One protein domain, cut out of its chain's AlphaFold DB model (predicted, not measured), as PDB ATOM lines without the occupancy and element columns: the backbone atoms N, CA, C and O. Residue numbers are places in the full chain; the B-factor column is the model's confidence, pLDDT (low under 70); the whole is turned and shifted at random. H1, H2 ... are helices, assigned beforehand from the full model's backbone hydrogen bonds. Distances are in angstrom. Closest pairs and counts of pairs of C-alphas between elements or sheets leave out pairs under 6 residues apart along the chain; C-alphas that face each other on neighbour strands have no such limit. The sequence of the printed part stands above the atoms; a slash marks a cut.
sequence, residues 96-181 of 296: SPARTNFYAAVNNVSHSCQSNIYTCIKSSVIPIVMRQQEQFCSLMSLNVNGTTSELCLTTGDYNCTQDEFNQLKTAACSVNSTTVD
ATOM      1  N   SER A  96      96.795 183.495 119.298       87.88
ATOM      2  CA  SER A  96      95.937 184.291 118.417       87.88
ATOM      3  C   SER A  96      94.577 184.621 119.067       87.88
ATOM      4  O   SER A  96      94.099 183.893 119.951       87.88
ATOM      5  N   PRO A  97      93.875 185.667 118.590       90.00
ATOM      6  CA  PRO A  97      92.508 185.953 119.023       90.00
ATOM      7  C   PRO A  97      91.530 184.803 118.743       90.00
ATOM      8  O   PRO A  97      90.672 184.513 119.575       90.00
ATOM      9  N   ALA A  98      91.675 184.115 117.602       90.88
ATOM     10  CA  ALA A  98      90.819 182.987 117.227       90.88
ATOM     11  C   ALA A  98      90.951 181.841 118.237       90.88
ATOM     12  O   ALA A  98      89.954 181.316 118.736       90.88
ATOM     13  N   ARG A  99      92.196 181.512 118.594       89.00
ATOM     14  CA  ARG A  99      92.528 180.485 119.580       89.00
ATOM     15  C   ARG A  99      92.018 180.850 120.972       89.00
ATOM     16  O   ARG A  99      91.375 180.029 121.621       89.00
ATOM     17  N   THR A 100      92.262 182.088 121.398       87.88
ATOM     18  CA  THR A 100      91.812 182.609 122.697       87.88
ATOM     19  C   THR A 100      90.296 182.500 122.838       87.88
ATOM     20  O   THR A 100      89.795 181.991 123.838       87.88
ATOM     21  N   ASN A 101      89.559 182.933 121.816       91.25
ATOM     22  CA  ASN A 101      88.106 182.955 121.858       91.25
ATOM     23  C   ASN A 101      87.492 181.548 121.838       91.25
ATOM     24  O   ASN A 101      86.568 181.264 122.601       91.25
ATOM     25  N   PHE A 102      88.028 180.649 121.007       91.88
ATOM     26  CA  PHE A 102      87.552 179.269 120.963       91.88
ATOM     27  C   PHE A 102      87.790 178.543 122.295       91.88
ATOM     28  O   PHE A 102      86.859 177.940 122.824       91.88
ATOM     29  N   TYR A 103      88.983 178.651 122.897       88.94
ATOM     30  CA  TYR A 103      89.234 178.001 124.191       88.94
ATOM     31  C   TYR A 103      88.461 178.624 125.345       88.94
ATOM     32  O   TYR A 103      88.031 177.895 126.233       88.94
ATOM     33  N   ALA A 104      88.208 179.935 125.324       90.19
ATOM     34  CA  ALA A 104      87.308 180.544 126.296       90.19
ATOM     35  C   ALA A 104      85.910 179.902 126.241       90.19
ATOM     36  O   ALA A 104      85.327 179.616 127.284       90.19
ATOM     37  N   ALA A 105      85.387 179.608 125.044       94.44
ATOM     38  CA  ALA A 105      84.118 178.897 124.901       94.44
ATOM     39  C   ALA A 105      84.202 177.433 125.364       94.44
ATOM     40  O   ALA A 105      83.308 176.990 126.079       94.44
ATOM     41  N   VAL A 106      85.282 176.711 125.041       91.94
ATOM     42  CA  VAL A 106      85.513 175.338 125.538       91.94
ATOM     43  C   VAL A 106      85.535 175.289 127.070       91.94
ATOM     44  O   VAL A 106      84.954 174.394 127.669       91.94
ATOM     45  N   ASN A 107      86.139 176.276 127.725       87.94
ATOM     46  CA  ASN A 107      86.201 176.319 129.186       87.94
ATOM     47  C   ASN A 107      84.860 176.664 129.849       87.94
ATOM     48  O   ASN A 107      84.698 176.430 131.044       87.94
ATOM     49  N   ASN A 108      83.911 177.214 129.086       92.94
ATOM     50  CA  ASN A 108      82.597 177.620 129.579       92.94
ATOM     51  C   ASN A 108      81.507 176.555 129.383       92.94
ATOM     52  O   ASN A 108      80.398 176.747 129.876       92.94
ATOM     53  N   VAL A 109      81.793 175.459 128.675       93.25
ATOM     54  CA  VAL A 109      80.870 174.319 128.557       93.25
ATOM     55  C   VAL A 109      81.112 173.303 129.681       93.25
ATOM     56  O   VAL A 109      82.127 173.346 130.377       93.25
ATOM     57  N   SER A 110      80.182 172.374 129.880       93.25
ATOM     58  CA  SER A 110      80.272 171.318 130.889       93.25
ATOM     59  C   SER A 110      81.476 170.403 130.675       93.25
ATOM     60  O   SER A 110      81.942 170.185 129.558       93.25
ATOM     61  N   HIS A 111      81.948 169.793 131.761       87.44
ATOM     62  CA  HIS A 111      83.057 168.840 131.725       87.44
ATOM     63  C   HIS A 111      82.789 167.642 130.793       87.44
ATOM     64  O   HIS A 111      83.683 167.204 130.071       87.44
ATOM     65  N   SER A 112      81.544 167.145 130.755       90.12
ATOM     66  CA  SER A 112      81.128 166.098 129.811       90.12
ATOM     67  C   SER A 112      81.286 166.560 128.363       90.12
ATOM     68  O   SER A 112      81.867 165.837 127.556       90.12
ATOM     69  N   CYS A 113      80.849 167.784 128.047       93.12
ATOM     70  CA  CYS A 113      81.042 168.358 126.720       93.12
ATOM     71  C   CYS A 113      82.533 168.511 126.388       93.12
ATOM     72  O   CYS A 113      82.960 168.059 125.332       93.12
ATOM     73  N   GLN A 114      83.361 169.039 127.299       89.38
ATOM     74  CA  GLN A 114      84.815 169.170 127.089       89.38
ATOM     75  C   GLN A 114      85.479 167.827 126.748       89.38
ATOM     76  O   GLN A 114      86.260 167.740 125.795       89.38
ATOM     77  N   SER A 115      85.118 166.764 127.473       85.25
ATOM     78  CA  SER A 115      85.581 165.400 127.192       85.25
ATOM     79  C   SER A 115      85.138 164.911 125.808       85.25
ATOM     80  O   SER A 115      85.927 164.303 125.076       85.25
ATOM     81  N   ASN A 116      83.912 165.234 125.390       90.56
ATOM     82  CA  ASN A 116      83.445 164.861 124.061       90.56
ATOM     83  C   ASN A 116      84.153 165.626 122.945       90.56
ATOM     84  O   ASN A 116      84.483 165.037 121.920       90.56
ATOM     85  N   ILE A 117      84.448 166.918 123.140       91.31
ATOM     86  CA  ILE A 117      85.221 167.688 122.156       91.31
ATOM     87  C   ILE A 117      86.597 167.036 121.962       91.31
ATOM     88  O   ILE A 117      87.037 166.899 120.821       91.31
ATOM     89  N   TYR A 118      87.246 166.556 123.031       85.88
ATOM     90  CA  TYR A 118      88.515 165.819 122.924       85.88
ATOM     91  C   TYR A 118      88.368 164.566 122.062       85.88
ATOM     92  O   TYR A 118      89.108 164.380 121.093       85.88
ATOM     93  N   THR A 119      87.382 163.733 122.391       87.06
ATOM     94  CA  THR A 119      87.105 162.484 121.678       87.06
ATOM     95  C   THR A 119      86.796 162.744 120.202       87.06
ATOM     96  O   THR A 119      87.372 162.098 119.325       87.06
ATOM     97  N   CYS A 120      85.964 163.744 119.913       90.75
ATOM     98  CA  CYS A 120      85.610 164.144 118.558       90.75
ATOM     99  C   CYS A 120      86.807 164.646 117.759       90.75
ATOM    100  O   CYS A 120      87.004 164.204 116.628       90.75
ATOM    101  N   ILE A 121      87.641 165.517 118.332       90.06
ATOM    102  CA  ILE A 121      88.839 166.008 117.642       90.06
ATOM    103  C   ILE A 121      89.814 164.860 117.367       90.06
ATOM    104  O   ILE A 121      90.365 164.780 116.274       90.06
ATOM    105  N   LYS A 122      89.999 163.933 118.312       85.94
ATOM    106  CA  LYS A 122      90.928 162.804 118.161       85.94
ATOM    107  C   LYS A 122      90.434 161.723 117.192       85.94
ATOM    108  O   LYS A 122      91.230 160.901 116.748       85.94
ATOM    109  N   SER A 123      89.147 161.709 116.853       88.12
ATOM    110  CA  SER A 123      88.551 160.679 115.988       88.12
ATOM    111  C   SER A 123      89.092 160.675 114.549       88.12
ATOM    112  O   SER A 123      88.965 159.673 113.846       88.12
ATOM    113  N   SER A 124      89.698 161.777 114.101       91.81
ATOM    114  CA  SER A 124      90.228 161.949 112.750       91.81
ATOM    115  C   SER A 124      91.366 162.974 112.748       91.81
ATOM    116  O   SER A 124      91.388 163.906 113.548       91.81
ATOM    117  N   VAL A 125      92.292 162.852 111.796       93.25
ATOM    118  CA  VAL A 125      93.322 163.877 111.555       93.25
ATOM    119  C   VAL A 125      92.762 165.201 111.050       93.25
ATOM    120  O   VAL A 125      93.392 166.236 111.234       93.25
ATOM    121  N   ILE A 126      91.583 165.209 110.426       95.69
ATOM    122  CA  ILE A 126      91.038 166.427 109.824       95.69
ATOM    123  C   ILE A 126      90.698 167.465 110.900       95.69
ATOM    124  O   ILE A 126      91.224 168.575 110.808       95.69
ATOM    125  N   PRO A 127      89.911 167.148 111.950       94.56
ATOM    126  CA  PRO A 127      89.714 168.053 113.080       94.56
ATOM    127  C   PRO A 127      91.014 168.569 113.709       94.56
ATOM    128  O   PRO A 127      91.088 169.743 114.074       94.56
ATOM    129  N   ILE A 128      92.043 167.718 113.800       93.25
ATOM    130  CA  ILE A 128      93.362 168.086 114.332       93.25
ATOM    131  C   ILE A 128      94.001 169.172 113.461       93.25
ATOM    132  O   ILE A 128      94.370 170.225 113.980       93.25
ATOM    133  N   VAL A 129      94.054 168.969 112.141       95.38
ATOM    134  CA  VAL A 129      94.603 169.959 111.200       95.38
ATOM    135  C   VAL A 129      93.801 171.262 111.234       95.38
ATOM    136  O   VAL A 129      94.389 172.344 111.282       95.38
ATOM    137  N   MET A 130      92.463 171.184 111.252       95.50
ATOM    138  CA  MET A 130      91.612 172.379 111.338       95.50
ATOM    139  C   MET A 130      91.924 173.182 112.600       95.50
ATOM    140  O   MET A 130      92.053 174.401 112.542       95.50
ATOM    141  N   ARG A 131      92.089 172.506 113.740       92.88
ATOM    142  CA  ARG A 131      92.459 173.145 115.004       92.88
ATOM    143  C   ARG A 131      93.854 173.770 114.946       92.88
ATOM    144  O   ARG A 131      94.013 174.918 115.348       92.88
ATOM    145  N   GLN A 132      94.852 173.033 114.459       91.44
ATOM    146  CA  GLN A 132      96.240 173.502 114.369       91.44
ATOM    147  C   GLN A 132      96.372 174.747 113.482       91.44
ATOM    148  O   GLN A 132      97.118 175.657 113.830       91.44
ATOM    149  N   GLN A 133      95.603 174.814 112.390       93.50
ATOM    150  CA  GLN A 133      95.533 175.973 111.489       93.50
ATOM    151  C   GLN A 133      94.423 176.977 111.855       93.50
ATOM    152  O   GLN A 133      94.057 177.841 111.058       93.50
ATOM    153  N   GLU A 134      93.866 176.868 113.063       94.00
ATOM    154  CA  GLU A 134      92.885 177.800 113.635       94.00
ATOM    155  C   GLU A 134      91.636 178.027 112.767       94.00
ATOM    156  O   GLU A 134      90.988 179.072 112.812       94.00
ATOM    157  N   GLN A 135      91.256 177.014 111.993       94.69
ATOM    158  CA  GLN A 135      90.023 176.938 111.213       94.69
ATOM    159  C   GLN A 135      88.831 176.543 112.095       94.69
ATOM    160  O   GLN A 135      88.069 175.636 111.757       94.69
ATOM    161  N   PHE A 136      88.655 177.186 113.252       95.56
ATOM    162  CA  PHE A 136      87.657 176.764 114.242       95.56
ATOM    163  C   PHE A 136      86.223 176.797 113.693       95.56
ATOM    164  O   PHE A 136      85.442 175.883 113.953       95.56
ATOM    165  N   CYS A 137      85.862 177.806 112.896       96.69
ATOM    166  CA  CYS A 137      84.523 177.872 112.303       96.69
ATOM    167  C   CYS A 137      84.253 176.696 111.347       96.69
ATOM    168  O   CYS A 137      83.199 176.056 111.410       96.69
ATOM    169  N   SER A 138      85.238 176.369 110.504       96.38
ATOM    170  CA  SER A 138      85.189 175.214 109.603       96.38
ATOM    171  C   SER A 138      85.163 173.904 110.389       96.38
ATOM    172  O   SER A 138      84.389 173.017 110.055       96.38
ATOM    173  N   LEU A 139      85.932 173.809 111.481       95.75
ATOM    174  CA  LEU A 139      85.904 172.682 112.412       95.75
ATOM    175  C   LEU A 139      84.494 172.457 112.972       95.75
ATOM    176  O   LEU A 139      84.037 171.323 112.986       95.75
ATOM    177  N   MET A 140      83.770 173.500 113.380       96.88
ATOM    178  CA  MET A 140      82.397 173.372 113.903       96.88
ATOM    179  C   MET A 140      81.345 173.068 112.825       96.88
ATOM    180  O   MET A 140      80.223 172.686 113.152       96.88
ATOM    181  N   SER A 141      81.699 173.209 111.547       95.69
ATOM    182  CA  SER A 141      80.830 172.914 110.398       95.69
ATOM    183  C   SER A 141      81.295 171.693 109.598       95.69
ATOM    184  O   SER A 141      80.775 171.427 108.515       95.69
ATOM    185  N   LEU A 142      82.290 170.963 110.110       95.00
ATOM    186  CA  LEU A 142      82.911 169.845 109.417       95.00
ATOM    187  C   LEU A 142      81.918 168.685 109.265       95.00
ATOM    188  O   LEU A 142      81.133 168.398 110.170       95.00
ATOM    189  N   ASN A 143      81.982 168.007 108.120       93.31
ATOM    190  CA  ASN A 143      81.252 166.777 107.839       93.31
ATOM    191  C   ASN A 143      82.202 165.784 107.167       93.31
ATOM    192  O   ASN A 143      82.545 165.954 105.998       93.31
ATOM    193  N   VAL A 144      82.612 164.753 107.904       88.88
ATOM    194  CA  VAL A 144      83.461 163.679 107.379       88.88
ATOM    195  C   VAL A 144      82.623 162.413 107.296       88.88
ATOM    196  O   VAL A 144      82.205 161.867 108.314       88.88
ATOM    197  N   ASN A 145      82.367 161.951 106.070       86.38
ATOM    198  CA  ASN A 145      81.611 160.726 105.791       86.38
ATOM    199  C   ASN A 145      80.226 160.651 106.480       86.38
ATOM    200  O   ASN A 145      79.817 159.600 106.965       86.38
ATOM    201  N   GLY A 146      79.505 161.773 106.553       86.94
ATOM    202  CA  GLY A 146      78.176 161.842 107.170       86.94
ATOM    203  C   GLY A 146      78.184 162.124 108.674       86.94
ATOM    204  O   GLY A 146      77.135 162.455 109.222       86.94
ATOM    205  N   THR A 147      79.345 162.074 109.331       91.50
ATOM    206  CA  THR A 147      79.494 162.512 110.721       91.50
ATOM    207  C   THR A 147      79.795 164.004 110.743       91.50
ATOM    208  O   THR A 147      80.896 164.435 110.386       91.50
ATOM    209  N   THR A 148      78.811 164.807 111.150       95.38
ATOM    210  CA  THR A 148      79.010 166.243 111.371       95.38
ATOM    211  C   THR A 148      79.656 166.498 112.731       95.38
ATOM    212  O   THR A 148      79.491 165.703 113.658       95.38
ATOM    213  N   SER A 149      80.348 167.628 112.888       95.50
ATOM    214  CA  SER A 149      80.859 168.049 114.201       95.50
ATOM    215  C   SER A 149      79.750 168.182 115.235       95.50
ATOM    216  O   SER A 149      79.935 167.790 116.380       95.50
ATOM    217  N   GLU A 150      78.580 168.669 114.825       97.12
ATOM    218  CA  GLU A 150      77.387 168.709 115.672       97.12
ATOM    219  C   GLU A 150      76.981 167.313 116.138       97.12
ATOM    220  O   GLU A 150      76.842 167.093 117.336       97.12
ATOM    221  N   LEU A 151      76.850 166.355 115.215       95.69
ATOM    222  CA  LEU A 151      76.472 164.986 115.552       95.69
ATOM    223  C   LEU A 151      77.505 164.356 116.485       95.69
ATOM    224  O   LEU A 151      77.132 163.761 117.489       95.69
ATOM    225  N   CYS A 152      78.795 164.530 116.194       95.00
ATOM    226  CA  CYS A 152      79.858 164.018 117.047       95.00
ATOM    227  C   CYS A 152      79.755 164.585 118.470       95.00
ATOM    228  O   CYS A 152      79.808 163.837 119.441       95.00
ATOM    229  N   LEU A 153      79.555 165.900 118.594       95.88
ATOM    230  CA  LEU A 153      79.541 166.584 119.883       95.88
ATOM    231  C   LEU A 153      78.248 166.367 120.676       95.88
ATOM    232  O   LEU A 153      78.297 166.383 121.902       95.88
ATOM    233  N   THR A 154      77.109 166.164 120.016       96.19
ATOM    234  CA  THR A 154      75.785 166.096 120.666       96.19
ATOM    235  C   THR A 154      75.258 164.674 120.871       96.19
ATOM    236  O   THR A 154      74.238 164.484 121.541       96.19
ATOM    237  N   THR A 155      75.957 163.656 120.361       91.00
ATOM    238  CA  THR A 155      75.596 162.242 120.556       91.00
ATOM    239  C   THR A 155      76.575 161.514 121.476       91.00
ATOM    240  O   THR A 155      77.751 161.858 121.540       91.00
ATOM    241  N   GLY A 156      76.077 160.503 122.198       79.50
ATOM    242  CA  GLY A 156      76.858 159.677 123.129       79.50
ATOM    243  C   GLY A 156      76.530 159.912 124.608       79.50
ATOM    244  O   GLY A 156      75.687 160.739 124.946       79.50
ATOM    245  N   ASP A 157      77.203 159.158 125.480       74.94
ATOM    246  CA  ASP A 157      76.992 159.181 126.939       74.94
ATOM    247  C   ASP A 157      77.586 160.430 127.614       74.94
ATOM    248  O   ASP A 157      77.151 160.844 128.689       74.94
ATOM    249  N   TYR A 158      78.568 161.051 126.959       79.81
ATOM    250  CA  TYR A 158      79.173 162.319 127.349       79.81
ATOM    251  C   TYR A 158      78.951 163.291 126.205       79.81
ATOM    252  O   TYR A 158      79.822 163.441 125.365       79.81
ATOM    253  N   ASN A 159      77.769 163.891 126.105       91.12
ATOM    254  CA  ASN A 159      77.456 164.799 125.011       91.12
ATOM    255  C   ASN A 159      77.435 166.262 125.459       91.12
ATOM    256  O   ASN A 159      77.153 166.601 126.606       91.12
ATOM    257  N   CYS A 160      77.738 167.135 124.509       96.19
ATOM    258  CA  CYS A 160      77.363 168.530 124.571       96.19
ATOM    259  C   CYS A 160      75.853 168.637 124.367       96.19
ATOM    260  O   CYS A 160      75.272 167.998 123.487       96.19
ATOM    261  N   THR A 161      75.217 169.496 125.146       97.06
ATOM    262  CA  THR A 161      73.883 169.995 124.833       97.06
ATOM    263  C   THR A 161      73.915 170.812 123.540       97.06
ATOM    264  O   THR A 161      74.960 171.310 123.106       97.06
ATOM    265  N   GLN A 162      72.746 170.996 122.925       97.00
ATOM    266  CA  GLN A 162      72.625 171.840 121.736       97.00
ATOM    267  C   GLN A 162      73.069 173.288 122.008       97.00
ATOM    268  O   GLN A 162      73.685 173.917 121.148       97.00
ATOM    269  N   ASP A 163      72.784 173.809 123.202       98.06
ATOM    270  CA  ASP A 163      73.161 175.169 123.595       98.06
ATOM    271  C   ASP A 163      74.683 175.320 123.715       98.06
ATOM    272  O   ASP A 163      75.246 176.282 123.193       98.06
ATOM    273  N   GLU A 164      75.369 174.337 124.308       97.88
ATOM    274  CA  GLU A 164      76.837 174.302 124.366       97.88
ATOM    275  C   GLU A 164      77.455 174.211 122.966       97.88
ATOM    276  O   GLU A 164      78.399 174.940 122.656       97.88
ATOM    277  N   PHE A 165      76.899 173.378 122.079       97.94
ATOM    278  CA  PHE A 165      77.344 173.326 120.686       97.94
ATOM    279  C   PHE A 165      77.172 174.683 119.984       97.94
ATOM    280  O   PHE A 165      78.098 175.170 119.331       97.94
ATOM    281  N   ASN A 166      76.019 175.334 120.148       98.06
ATOM    282  CA  ASN A 166      75.756 176.650 119.565       98.06
ATOM    283  C   ASN A 166      76.701 177.728 120.120       98.06
ATOM    284  O   ASN A 166      77.154 178.594 119.364       98.06
ATOM    285  N   GLN A 167      77.041 177.663 121.411       97.69
ATOM    286  CA  GLN A 167      78.032 178.536 122.041       97.69
ATOM    287  C   GLN A 167      79.421 178.341 121.419       97.69
ATOM    288  O   GLN A 167      80.049 179.320 121.008       97.69
ATOM    289  N   LEU A 168      79.876 177.089 121.289       96.94
ATOM    290  CA  LEU A 168      81.153 176.749 120.651       96.94
ATOM    291  C   LEU A 168      81.194 177.229 119.199       96.94
ATOM    292  O   LEU A 168      82.150 177.885 118.794       96.94
ATOM    293  N   LYS A 169      80.134 176.966 118.427       97.62
ATOM    294  CA  LYS A 169      80.011 177.391 117.028       97.62
ATOM    295  C   LYS A 169      80.047 178.910 116.883       97.62
ATOM    296  O   LYS A 169      80.748 179.423 116.015       97.62
ATOM    297  N   THR A 170      79.338 179.630 117.748       97.56
ATOM    298  CA  THR A 170      79.328 181.099 117.743       97.56
ATOM    299  C   THR A 170      80.723 181.658 118.012       97.56
ATOM    300  O   THR A 170      81.196 182.500 117.252       97.56
ATOM    301  N   ALA A 171      81.421 181.153 119.035       96.19
ATOM    302  CA  ALA A 171      82.778 181.592 119.360       96.19
ATOM    303  C   ALA A 171      83.801 181.217 118.275       96.19
ATOM    304  O   ALA A 171      84.664 182.017 117.912       96.19
ATOM    305  N   ALA A 172      83.682 180.017 117.709       95.69
ATOM    306  CA  ALA A 172      84.530 179.543 116.624       95.69
ATOM    307  C   ALA A 172      84.415 180.405 115.356       95.69
ATOM    308  O   ALA A 172      85.395 180.574 114.634       95.69
ATOM    309  N   CYS A 173      83.223 180.944 115.089       96.81
ATOM    310  CA  CYS A 173      82.920 181.725 113.893       96.81
ATOM    311  C   CYS A 173      82.966 183.247 114.093       96.81
ATOM    312  O   CYS A 173      82.828 183.979 113.115       96.81
ATOM    313  N   SER A 174      83.169 183.751 115.315       95.88
ATOM    314  CA  SER A 174      83.208 185.200 115.564       95.88
ATOM    315  C   SER A 174      84.555 185.853 115.242       95.88
ATOM    316  O   SER A 174      84.634 187.078 115.193       95.88
ATOM    317  N   VAL A 175      85.611 185.063 115.020       92.31
ATOM    318  CA  VAL A 175      86.924 185.549 114.572       92.31
ATOM    319  C   VAL A 175      87.178 185.043 113.156       92.31
ATOM    320  O   VAL A 175      87.250 183.842 112.919       92.31
ATOM    321  N   ASN A 176      87.306 185.968 112.205       85.88
ATOM    322  CA  ASN A 176      87.442 185.670 110.774       85.88
ATOM    323  C   ASN A 176      88.886 185.760 110.251       85.88
ATOM    324  O   ASN A 176      89.122 185.527 109.067       85.88
ATOM    325  N   SER A 177      89.847 186.094 111.112       85.69
ATOM    326  CA  SER A 177      91.257 186.228 110.752       85.69
ATOM    327  C   SER A 177      92.153 185.500 111.745       85.69
ATOM    328  O   SER A 177      91.984 185.630 112.956       85.69
ATOM    329  N   THR A 178      93.158 184.808 111.225       90.00
ATOM    330  CA  THR A 178      94.284 184.266 111.990       90.00
ATOM    331  C   THR A 178      95.587 184.633 111.283       90.00
ATOM    332  O   THR A 178      95.596 184.903 110.081       90.00
ATOM    333  N   THR A 179      96.679 184.663 112.039       89.25
ATOM    334  CA  THR A 179      98.048 184.788 111.526       89.25
ATOM    335  C   THR A 179      98.650 183.436 111.130       89.25
ATOM    336  O   THR A 179      99.730 183.404 110.543       89.25
ATOM    337  N   VAL A 180      97.974 182.323 111.435       90.94
ATOM    338  CA  VAL A 180      98.441 180.966 111.129       90.94
ATOM    339  C   VAL A 180      98.197 180.630 109.655       90.94
ATOM    340  O   VAL A 180      97.160 180.978 109.093       90.94
ATOM    341  N   ASP A 181      99.147 179.935 109.021       92.94
ATOM    342  CA  ASP A 181      98.971 179.421 107.660       92.94
ATOM    343  C   ASP A 181      97.824 178.399 107.614       92.94
ATOM    344  O   ASP A 181      97.786 177.438 108.380       92.94
TER     345      ASP A 181
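This is residues 96 to 181 of the 296 residues of an uncharacterized protein of Biomphalaria glabrata (UniProt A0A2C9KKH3). Six helices form a two-layer slab: H1, H2 and H3 turn through a U in one layer, and H4, H5 and H6 fold back over it, H4 packing on H3, H5 on H2 and H6 on H1. H1 and H6 lie side by side, running opposite ways, and the tail of residues 174 to 181 follows H6. The printed part has 86 residues, with six named helices in the order H1 to H6 and no named strand, and its class is all helix. It is compact, with a radius of gyration of the C-alphas of 11.8 A and spans of 36 by 28 by 16 A.

H1, residues 97 to 108, begins at C-alpha 97 (92.508, 185.953, 119.023) and is 16.7 A long. H2, residues 111 to 122, is 16.8 A long. H3 is residues 125 to 132, H4 residues 136 to 140 and H5 residues 149 to 154. H6, residues 162 to 173, is 16.3 A long and ends at C-alpha 173 (82.920, 181.725, 113.893).

H1 touches residues 167 to 172 of H6, closest at the C-alphas of Phe 102 and Ala 172, 5.3 A, at a shallow tilt of 13 degrees, opposite ways. H2 and H3 touch only at the corner, closest at the C-alphas of Ile 121 and Pro 127, 5.1 A. H2 touches H5, closest at the C-alphas of Cys 120 and Cys 152, 5.9 A, at a shallow tilt of 32 degrees, only just short of steep. H3 touches H4, closest at the C-alphas of Met 130 and Leu 139, 5.8 A. H4 touches residues 168 to 173 of H6, closest at the C-alphas of Cys 137 and Cys 173, 4.5 A. H5 and H6 form a helical hairpin. H1 and H3 are apart. In all six helices every O i to N i+4 pair is within hydrogen-bond range.

The two C-alphas farthest apart, those of Asp 157 and Thr 179, are 36.6 A apart. The printed part has no cut, no link is long, and no printed residue is under 70 in pLDDT.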